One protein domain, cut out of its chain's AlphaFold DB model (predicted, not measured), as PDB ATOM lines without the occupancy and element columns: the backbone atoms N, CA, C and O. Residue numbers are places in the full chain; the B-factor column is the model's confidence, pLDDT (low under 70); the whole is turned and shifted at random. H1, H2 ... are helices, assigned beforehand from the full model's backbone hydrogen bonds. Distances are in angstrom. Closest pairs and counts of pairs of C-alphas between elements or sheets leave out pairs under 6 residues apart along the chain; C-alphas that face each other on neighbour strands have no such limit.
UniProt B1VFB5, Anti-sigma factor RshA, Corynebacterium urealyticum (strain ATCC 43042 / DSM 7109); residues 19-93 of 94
ATOM      1  N   ARG A  19     -27.697  19.590  88.291       75.31
ATOM      2  CA  ARG A  19     -28.627  19.474  87.156       75.31
ATOM      3  C   ARG A  19     -29.457  20.744  86.989       75.31
ATOM      4  O   ARG A  19     -29.560  21.237  85.872       75.31
ATOM      5  N   ASP A  20     -29.956  21.300  88.090       76.19
ATOM      6  CA  ASP A  20     -30.717  22.549  88.070       76.19
ATOM      7  C   ASP A  20     -29.872  23.709  87.537       76.19
ATOM      8  O   ASP A  20     -30.381  24.525  86.775       76.19
ATOM      9  N   LEU A  21     -28.575  23.756  87.878       78.44
ATOM     10  CA  LEU A  21     -27.661  24.778  87.362       78.44
ATOM     11  C   LEU A  21     -27.530  24.724  85.839       78.44
ATOM     12  O   LEU A  21     -27.459  25.778  85.224       78.44
ATOM     13  N   VAL A  22     -27.510  23.538  85.222       72.38
ATOM     14  CA  VAL A  22     -27.447  23.407  83.754       72.38
ATOM     15  C   VAL A  22     -28.718  23.953  83.101       72.38
ATOM     16  O   VAL A  22     -28.623  24.630  82.079       72.38
ATOM     17  N   ASP A  23     -29.878  23.716  83.714       78.81
ATOM     18  CA  ASP A  23     -31.169  24.160  83.181       78.81
ATOM     19  C   ASP A  23     -31.322  25.688  83.215       78.81
ATOM     20  O   ASP A  23     -31.914  26.268  82.308       78.81
ATOM     21  N   VAL A  24     -30.753  26.355  84.227       77.56
ATOM     22  CA  VAL A  24     -30.800  27.825  84.370       77.56
ATOM     23  C   VAL A  24     -29.489  28.521  83.978       77.56
ATOM     24  O   VAL A  24     -29.365  29.739  84.114       77.56
ATOM     25  N   LEU A  25     -28.503  27.771  83.469       81.81
ATOM     26  CA  LEU A  25     -27.160  28.280  83.170       81.81
ATOM     27  C   LEU A  25     -27.211  29.439  82.179       81.81
ATOM     28  O   LEU A  25     -26.525  30.443  82.359       81.81
ATOM     29  N   TYR A  26     -28.034  29.301  81.139       81.12
ATOM     30  CA  TYR A  26     -28.166  30.316  80.103       81.12
ATOM     31  C   TYR A  26     -28.722  31.615  80.678       81.12
ATOM     32  O   TYR A  26     -28.107  32.660  80.498       81.12
ATOM     33  N   GLU A  27     -29.800  31.548  81.464       83.94
ATOM     34  CA  GLU A  27     -30.385  32.720  82.126       83.94
ATOM     35  C   GLU A  27     -29.388  33.401  83.067       83.94
ATOM     36  O   GLU A  27     -29.295  34.630  83.091       83.94
ATOM     37  N   TYR A  28     -28.585  32.615  83.786       85.88
ATOM     38  CA  TYR A  28     -27.542  33.135  84.663       85.88
ATOM     39  C   TYR A  28     -26.444  33.866  83.882       85.88
ATOM     40  O   TYR A  28     -26.054  34.974  84.254       85.88
ATOM     41  N   VAL A  29     -25.969  33.297  82.771       86.69
ATOM     42  CA  VAL A  29     -24.939  33.929  81.924       86.69
ATOM     43  C   VAL A  29     -25.500  35.128  81.145       86.69
ATOM     44  O   VAL A  29     -24.768  36.083  80.881       86.69
ATOM     45  N   ASP A  30     -26.790  35.112  80.804       86.94
ATOM     46  CA  ASP A  30     -27.511  36.216  80.159       86.94
ATOM     47  C   ASP A  30     -27.894  37.349  81.124       86.94
ATOM     48  O   ASP A  30     -28.276  38.433  80.680       86.94
ATOM     49  N   GLY A  31     -27.757  37.140  82.439       84.81
ATOM     50  CA  GLY A  31     -28.168  38.108  83.460       84.81
ATOM     51  C   GLY A  31     -29.689  38.220  83.619       84.81
ATOM     52  O   GLY A  31     -30.174  39.227  84.128       84.81
ATOM     53  N   GLY A  32     -30.431  37.209  83.163       84.25
ATOM     54  CA  GLY A  32     -31.886  37.108  83.282       84.25
ATOM     55  C   GLY A  32     -32.369  36.555  84.625       84.25
ATOM     56  O   GLY A  32     -33.566  36.600  84.892       84.25
ATOM     57  N   CYS A  33     -31.466  36.051  85.473       86.25
ATOM     58  CA  CYS A  33     -31.826  35.570  86.806       86.25
ATOM     59  C   CYS A  33     -32.208  36.717  87.747       86.25
ATOM     60  O   CYS A  33     -31.555  37.764  87.778       86.25
ATOM     61  N   ASP A  34     -33.214  36.476  88.586       86.88
ATOM     62  CA  ASP A  34     -33.473  37.326  89.739       86.88
ATOM     63  C   ASP A  34     -32.342  37.220  90.779       86.88
ATOM     64  O   ASP A  34     -31.512  36.306  90.767       86.88
ATOM     65  N   GLU A  35     -32.302  38.183  91.700       87.56
ATOM     66  CA  GLU A  35     -31.218  38.300  92.677       87.56
ATOM     67  C   GLU A  35     -31.138  37.105  93.636       87.56
ATOM     68  O   GLU A  35     -30.043  36.718  94.047       87.56
ATOM     69  N   ASN A  36     -32.276  36.497  93.981       86.00
ATOM     70  CA  ASN A  36     -32.301  35.362  94.895       86.00
ATOM     71  C   ASN A  36     -31.741  34.110  94.213       86.00
ATOM     72  O   ASN A  36     -30.853  33.459  94.765       86.00
ATOM     73  N   LEU A  37     -32.189  33.831  92.987       82.94
ATOM     74  CA  LEU A  37     -31.661  32.739  92.173       82.94
ATOM     75  C   LEU A  37     -30.160  32.916  91.899       82.94
ATOM     76  O   LEU A  37     -29.389  31.963  91.999       82.94
ATOM     77  N   ARG A  38     -29.720  34.149  91.619       88.12
ATOM     78  CA  ARG A  38     -28.305  34.471  91.405       88.12
ATOM     79  C   ARG A  38     -27.447  34.150  92.629       88.12
ATOM     80  O   ARG A  38     -26.362  33.596  92.461       88.12
ATOM     81  N   ALA A  39     -27.917  34.476  93.832       88.75
ATOM     82  CA  ALA A  39     -27.205  34.182  95.075       88.75
ATOM     83  C   ALA A  39     -27.075  32.670  95.325       88.75
ATOM     84  O   ALA A  39     -25.982  32.197  95.619       88.75
ATOM     85  N   GLN A  40     -28.156  31.910  95.128       86.31
ATOM     86  CA  GLN A  40     -28.136  30.451  95.279       86.31
ATOM     87  C   GLN A  40     -27.196  29.774  94.268       86.31
ATOM     88  O   GLN A  40     -26.439  28.869  94.615       86.31
ATOM     89  N   LEU A  41     -27.212  30.225  93.008       86.81
ATOM     90  CA  LEU A  41     -26.312  29.703  91.975       86.81
ATOM     91  C   LEU A  41     -24.853  30.021  92.296       86.81
ATOM     92  O   LEU A  41     -23.982  29.183  92.077       86.81
ATOM     93  N   GLN A  42     -24.588  31.215  92.828       88.62
ATOM     94  CA  GLN A  42     -23.248  31.602  93.249       88.62
ATOM     95  C   GLN A  42     -22.735  30.694  94.372       88.62
ATOM     96  O   GLN A  42     -21.636  30.165  94.256       88.62
ATOM     97  N   GLU A  43     -23.546  30.450  95.402       89.75
ATOM     98  CA  GLU A  43     -23.191  29.543  96.499       89.75
ATOM     99  C   GLU A  43     -22.900  28.119  96.002       89.75
ATOM    100  O   GLU A  43     -21.936  27.485  96.437       89.75
ATOM    101  N   HIS A  44     -23.686  27.620  95.045       88.75
ATOM    102  CA  HIS A  44     -23.417  26.327  94.419       88.75
ATOM    103  C   HIS A  44     -22.075  26.323  93.673       88.75
ATOM    104  O   HIS A  44     -21.275  25.400  93.831       88.75
ATOM    105  N   LEU A  45     -21.811  27.350  92.860       89.44
ATOM    106  CA  LEU A  45     -20.567  27.472  92.095       89.44
ATOM    107  C   LEU A  45     -19.338  27.564  93.006       89.44
ATOM    108  O   LEU A  45     -18.313  26.961  92.692       89.44
ATOM    109  N   ASP A  46     -19.449  28.247  94.144       91.38
ATOM    110  CA  ASP A  46     -18.358  28.384  95.114       91.38
ATOM    111  C   ASP A  46     -17.966  27.030  95.744       91.38
ATOM    112  O   ASP A  46     -16.812  26.834  96.130       91.38
ATOM    113  N   ASN A  47     -18.897  26.068  95.792       90.62
ATOM    114  CA  ASN A  47     -18.695  24.749  96.400       90.62
ATOM    115  C   ASN A  47     -18.585  23.588  95.390       90.62
ATOM    116  O   ASN A  47     -18.289  22.459  95.786       90.62
ATOM    117  N   CYS A  48     -18.801  23.827  94.089       91.31
ATOM    118  CA  CYS A  48     -18.876  22.774  93.070       91.31
ATOM    119  C   CYS A  48     -17.943  23.036  91.868       91.31
ATOM    120  O   CYS A  48     -18.357  23.637  90.869       91.31
ATOM    121  N   PRO A  49     -16.704  22.498  91.882       89.94
ATOM    122  CA  PRO A  49     -15.735  22.676  90.793       89.94
ATOM    123  C   PRO A  49     -16.252  22.221  89.422       89.94
ATOM    124  O   PRO A  49     -16.012  22.877  88.414       89.94
ATOM    125  N   SER A  50     -17.026  21.130  89.378       89.81
ATOM    126  CA  SER A  50     -17.569  20.602  88.117       89.81
ATOM    127  C   SER A  50     -18.542  21.568  87.426       89.81
ATOM    128  O   SER A  50     -18.610  21.620  86.198       89.81
ATOM    129  N   CYS A  51     -19.284  22.364  88.199       89.81
ATOM    130  CA  CYS A  51     -20.195  23.372  87.664       89.81
ATOM    131  C   CYS A  51     -19.452  24.647  87.257       89.81
ATOM    132  O   CYS A  51     -19.823  25.262  86.257       89.81
ATOM    133  N   VAL A  52     -18.357  24.989  87.945       90.88
ATOM    134  CA  VAL A  52     -17.438  26.056  87.516       90.88
ATOM    135  C   VAL A  52     -16.830  25.738  86.151       90.88
ATOM    136  O   VAL A  52     -16.824  26.602  85.276       90.88
ATOM    137  N   GLU A  53     -16.382  24.500  85.928       91.56
ATOM    138  CA  GLU A  53     -15.860  24.071  84.624       91.56
ATOM    139  C   GLU A  53     -16.915  24.197  83.517       91.56
ATOM    140  O   GLU A  53     -16.646  24.785  82.469       91.56
ATOM    141  N   LYS A  54     -18.144  23.720  83.762       88.44
ATOM    142  CA  LYS A  54     -19.260  23.845  82.805       88.44
ATOM    143  C   LYS A  54     -19.571  25.304  82.465       88.44
ATOM    144  O   LYS A  54     -19.741  25.636  81.293       88.44
ATOM    145  N   LEU A  55     -19.611  26.175  83.473       90.38
ATOM    146  CA  LEU A  55     -19.808  27.612  83.287       90.38
ATOM    147  C   LEU A  55     -18.655  28.247  82.494       90.38
ATOM    148  O   LEU A  55     -18.890  29.132  81.673       90.38
ATOM    149  N   GLY A  56     -17.418  27.798  82.721       91.44
ATOM    150  CA  GLY A  56     -16.248  28.213  81.950       91.44
ATOM    151  C   GLY A  56     -16.409  27.905  80.463       91.44
ATOM    152  O   GLY A  56     -16.293  28.810  79.637       91.44
ATOM    153  N   VAL A  57     -16.780  26.664  80.133       91.94
ATOM    154  CA  VAL A  57     -17.033  26.232  78.749       91.94
ATOM    155  C   VAL A  57     -18.135  27.069  78.093       91.94
ATOM    156  O   VAL A  57     -17.948  27.573  76.986       91.94
ATOM    157  N   GLU A  58     -19.262  27.280  78.778       91.06
ATOM    158  CA  GLU A  58     -20.362  28.108  78.261       91.06
ATOM    159  C   GLU A  58     -19.905  29.549  77.963       91.06
ATOM    160  O   GLU A  58     -20.191  30.106  76.898       91.06
ATOM    161  N   ARG A  59     -19.124  30.154  78.868       91.75
ATOM    162  CA  ARG A  59     -18.567  31.503  78.675       91.75
ATOM    163  C   ARG A  59     -17.607  31.568  77.491       91.75
ATOM    164  O   ARG A  59     -17.654  32.540  76.735       91.75
ATOM    165  N   GLU A  60     -16.756  30.561  77.315       94.25
ATOM    166  CA  GLU A  60     -15.825  30.485  76.186       94.25
ATOM    167  C   GLU A  60     -16.561  30.378  74.850       94.25
ATOM    168  O   GLU A  60     -16.274  31.146  73.927       94.25
ATOM    169  N   ILE A  61     -17.563  29.498  74.757       92.75
ATOM    170  CA  ILE A  61     -18.395  29.348  73.556       92.75
ATOM    171  C   ILE A  61     -19.075  30.676  73.217       92.75
ATOM    172  O   ILE A  61     -18.979  31.168  72.088       92.75
ATOM    173  N   ARG A  62     -19.715  31.310  74.203       90.25
ATOM    174  CA  ARG A  62     -20.395  32.594  74.020       90.25
ATOM    175  C   ARG A  62     -19.435  33.706  73.598       90.25
ATOM    176  O   ARG A  62     -19.769  34.516  72.731       90.25
ATOM    177  N   GLN A  63     -18.233  33.740  74.167       92.00
ATOM    178  CA  GLN A  63     -17.196  34.687  73.773       92.00
ATOM    179  C   GLN A  63     -16.765  34.471  72.317       92.00
ATOM    180  O   GLN A  63     -16.657  35.441  71.564       92.00
ATOM    181  N   LEU A  64     -16.570  33.221  71.891       94.62
ATOM    182  CA  LEU A  64     -16.248  32.894  70.501       94.62
ATOM    183  C   LEU A  64     -17.352  33.356  69.544       94.62
ATOM    184  O   LEU A  64     -17.056  34.020  68.546       94.62
ATOM    185  N   LEU A  65     -18.617  33.080  69.870       92.38
ATOM    186  CA  LEU A  65     -19.765  33.544  69.087       92.38
ATOM    187  C   LEU A  65     -19.809  35.072  69.007       92.38
ATOM    188  O   LEU A  65     -20.030  35.629  67.934       92.38
ATOM    189  N   ARG A  66     -19.526  35.778  70.103       89.50
ATOM    190  CA  ARG A  66     -19.479  37.243  70.108       89.50
ATOM    191  C   ARG A  66     -18.359  37.797  69.228       89.50
ATOM    192  O   ARG A  66     -18.554  38.814  68.576       89.50
ATOM    193  N   VAL A  67     -17.199  37.147  69.180       89.00
ATOM    194  CA  VAL A  67     -16.084  37.588  68.326       89.00
ATOM    195  C   VAL A  67     -16.359  37.307  66.847       89.00
ATOM    196  O   VAL A  67     -15.963  38.094  65.990       89.00
ATOM    197  N   ARG A  68     -17.015  36.186  66.528       89.69
ATOM    198  CA  ARG A  68     -17.172  35.712  65.143       89.69
ATOM    199  C   ARG A  68     -18.493  36.087  64.484       89.69
ATOM    200  O   ARG A  68     -18.527  36.256  63.269       89.69
ATOM    201  N   CYS A  69     -19.561  36.194  65.261       86.38
ATOM    202  CA  CYS A  69     -20.931  36.292  64.762       86.38
ATOM    203  C   CYS A  69     -21.640  37.580  65.206       86.38
ATOM    204  O   CYS A  69     -22.788  37.800  64.824       86.38
ATOM    205  N   ALA A  70     -20.991  38.451  65.988       84.62
ATOM    206  CA  ALA A  70     -21.583  39.736  66.333       84.62
ATOM    207  C   ALA A  70     -21.505  40.706  65.148       84.62
ATOM    208  O   ALA A  70     -20.429  41.129  64.728       84.62
ATOM    209  N   GLN A  71     -22.669  41.112  64.653       83.44
ATOM    210  CA  GLN A  71     -22.795  42.213  63.707       83.44
ATOM    211  C   GLN A  71     -23.030  43.533  64.443       83.44
ATOM    212  O   GLN A  71     -23.755  43.602  65.440       83.44
ATOM    213  N   ALA A  72     -22.426  44.613  63.946       83.88
ATOM    214  CA  ALA A  72     -22.694  45.938  64.477       83.88
ATOM    215  C   ALA A  72     -24.156  46.319  64.207       83.88
ATOM    216  O   ALA A  72     -24.606  46.303  63.063       83.88
ATOM    217  N   ALA A  73     -24.892  46.693  65.259       86.38
ATOM    218  CA  ALA A  73     -26.245  47.212  65.090       86.38
ATOM    219  C   ALA A  73     -26.254  48.426  64.130       86.38
ATOM    220  O   ALA A  73     -25.378  49.293  64.263       86.38
ATOM    221  N   PRO A  74     -27.241  48.529  63.216       93.00
ATOM    222  CA  PRO A  74     -27.349  49.642  62.278       93.00
ATOM    223  C   PRO A  74     -27.343  51.007  62.979       93.00
ATOM    224  O   PRO A  74     -27.939  51.178  64.048       93.00
ATOM    225  N   VAL A  75     -26.692  51.996  62.362       92.62
ATOM    226  CA  VAL A  75     -26.516  53.347  62.933       92.62
ATOM    227  C   VAL A  75     -27.858  54.009  63.239       92.62
ATOM    228  O   VAL A  75     -28.018  54.622  64.293       92.62
ATOM    229  N   GLU A  76     -28.846  53.835  62.363       93.81
ATOM    230  CA  GLU A  76     -30.190  54.385  62.548       93.81
ATOM    231  C   GLU A  76     -30.858  53.849  63.815       93.81
ATOM    232  O   GLU A  76     -31.416  54.617  64.601       93.81
ATOM    233  N   LEU A  77     -30.746  52.539  64.061       93.00
ATOM    234  CA  LEU A  77     -31.298  51.911  65.257       93.00
ATOM    235  C   LEU A  77     -30.610  52.449  66.517       93.00
ATOM    236  O   LEU A  77     -31.286  52.845  67.467       93.00
ATOM    237  N   ARG A  78     -29.274  52.541  66.505       92.38
ATOM    238  CA  ARG A  78     -28.495  53.109  67.621       92.38
ATOM    239  C   ARG A  78     -28.888  54.559  67.911       92.38
ATOM    240  O   ARG A  78     -29.080  54.920  69.073       92.38
ATOM    241  N   SER A  79     -29.037  55.377  66.870       93.94
ATOM    242  CA  SER A  79     -29.425  56.788  66.988       93.94
ATOM    243  C   SER A  79     -30.827  56.944  67.587       93.94
ATOM    244  O   SER A  79     -31.025  57.711  68.537       93.94
ATOM    245  N   ARG A  80     -31.789  56.142  67.104       95.25
ATOM    246  CA  ARG A  80     -33.161  56.109  67.629       95.25
ATOM    247  C   ARG A  80     -33.186  55.735  69.107       95.25
ATOM    248  O   ARG A  80     -33.767  56.473  69.898       95.25
ATOM    249  N   ILE A  81     -32.522  54.643  69.492       93.56
ATOM    250  CA  ILE A  81     -32.473  54.180  70.888       93.56
ATOM    251  C   ILE A  81     -31.845  55.247  71.793       93.56
ATOM    252  O   ILE A  81     -32.427  55.611  72.812       93.56
ATOM    253  N   THR A  82     -30.699  55.810  71.402       93.38
ATOM    254  CA  THR A  82     -29.985  56.813  72.215       93.38
ATOM    255  C   THR A  82     -30.824  58.076  72.431       93.38
ATOM    256  O   THR A  82     -30.853  58.630  73.531       93.38
ATOM    257  N   THR A  83     -31.538  58.519  71.393       93.81
ATOM    258  CA  THR A  83     -32.450  59.668  71.480       93.81
ATOM    259  C   THR A  83     -33.591  59.390  72.453       93.81
ATOM    260  O   THR A  83     -33.848  60.211  73.331       93.81
ATOM    261  N   GLN A  84     -34.232  58.223  72.344       91.12
ATOM    262  CA  GLN A  84     -35.338  57.842  73.225       91.12
ATOM    263  C   GLN A  84     -34.884  57.728  74.686       91.12
ATOM    264  O   GLN A  84     -35.511  58.310  75.569       91.12
ATOM    265  N   LEU A  85     -33.738  57.088  74.947       91.62
ATOM    266  CA  LEU A  85     -33.171  56.990  76.297       91.62
ATOM    267  C   LEU A  85     -32.878  58.370  76.906       91.62
ATOM    268  O   LEU A  85     -33.172  58.602  78.078       91.62
ATOM    269  N   ARG A  86     -32.346  59.314  76.118       90.94
ATOM    270  CA  ARG A  86     -32.089  60.689  76.577       90.94
ATOM    271  C   ARG A  86     -33.378  61.425  76.949       90.94
ATOM    272  O   ARG A  86     -33.366  62.184  77.916       90.94
ATOM    273  N   VAL A  87     -34.454  61.245  76.182       88.06
ATOM    274  CA  VAL A  87     -35.760  61.856  76.479       88.06
ATOM    275  C   VAL A  87     -36.319  61.283  77.777       88.06
ATOM    276  O   VAL A  87     -36.583  62.050  78.699       88.06
ATOM    277  N   VAL A  88     -36.393  59.951  77.884       85.25
ATOM    278  CA  VAL A  88     -36.925  59.251  79.065       85.25
ATOM    279  C   VAL A  88     -36.164  59.633  80.336       85.25
ATOM    280  O   VAL A  88     -36.778  59.971  81.347       85.25
ATOM    281  N   TYR A  89     -34.830  59.658  80.277       78.81
ATOM    282  CA  TYR A  89     -33.998  60.005  81.431       78.81
ATOM    283  C   TYR A  89     -34.180  61.459  81.897       78.81
ATOM    284  O   TYR A  89     -34.051  61.749  83.084       78.81
ATOM    285  N   ARG A  90     -34.480  62.390  80.981       79.94
ATOM    286  CA  ARG A  90     -34.777  63.786  81.344       79.94
ATOM    287  C   ARG A  90     -36.136  63.911  82.016       79.94
ATOM    288  O   ARG A  90     -36.247  64.631  82.997       79.94
ATOM    289  N   THR A  91     -37.140  63.201  81.515       72.69
ATOM    290  CA  THR A  91     -38.493  63.222  82.084       72.69
ATOM    291  C   THR A  91     -38.593  62.508  83.428       72.69
ATOM    292  O   THR A  91     -39.434  62.872  84.231       72.69
ATOM    293  N   SER A  92     -37.740  61.517  83.707       64.38
ATOM    294  CA  SER A  92     -37.742  60.799  84.991       64.38
ATOM    295  C   SER A  92     -36.981  61.516  86.114       64.38
ATOM    296  O   SER A  92     -36.960  61.028  87.240       64.38
ATOM    297  N   ARG A  93     -36.265  62.604  85.802       64.06
ATOM    298  CA  ARG A  93     -35.415  63.353  86.748       64.06
ATOM    299  C   ARG A  93     -35.844  64.818  86.908       64.06
ATOM    300  O   ARG A  93     -35.126  65.569  87.565       64.06
TER     301      ARG A  93
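What this domain is: This is residues 19 to 93 of the 94 residues of the protein "Anti-sigma factor RshA" of Corynebacterium urealyticum (strain ATCC 43042 / DSM 7109) (UniProt B1VFB5). H1, H2 and the first part of H3 make a small compact body, from which residues 63 to 93 stick out as an arm that turns a corner before H4. The printed part has 75 residues, with four named helices, H1 to H4, and no named strand: all helix. It is extended, with a radius of gyration of the C-alphas of 17.6 A and spans of 45 by 35 by 17 A.

How they stand to each other: H1, residues 19 to 30, is close to but not clearly touching H2, residues 35 to 47: the closest C-alphas, Leu 21 and Leu 41, are 6.9 A apart. H3, residues 49 to 69, only just touches H1, through residues 51 to 59 alone, with 3 pairs of C-alphas within 8 A, the closest Leu 25 and Leu 55 at 7.4 A. H4, residues 75 to 91, is apart from H3. Every O i to N i+4 pair is within hydrogen-bond range in H2, H3 and H4, and 6 of 8 in H1.

Where its parts are: H1 begins at C-alpha 19 (-28.627, 19.474, 87.156). H3 is 29.8 A long; H4, 24.7 A, ends at C-alpha 91 (-38.493, 63.222, 82.084).

The domain as a whole: The printed part has no cut; residues 92 to 93 have pLDDT under 70.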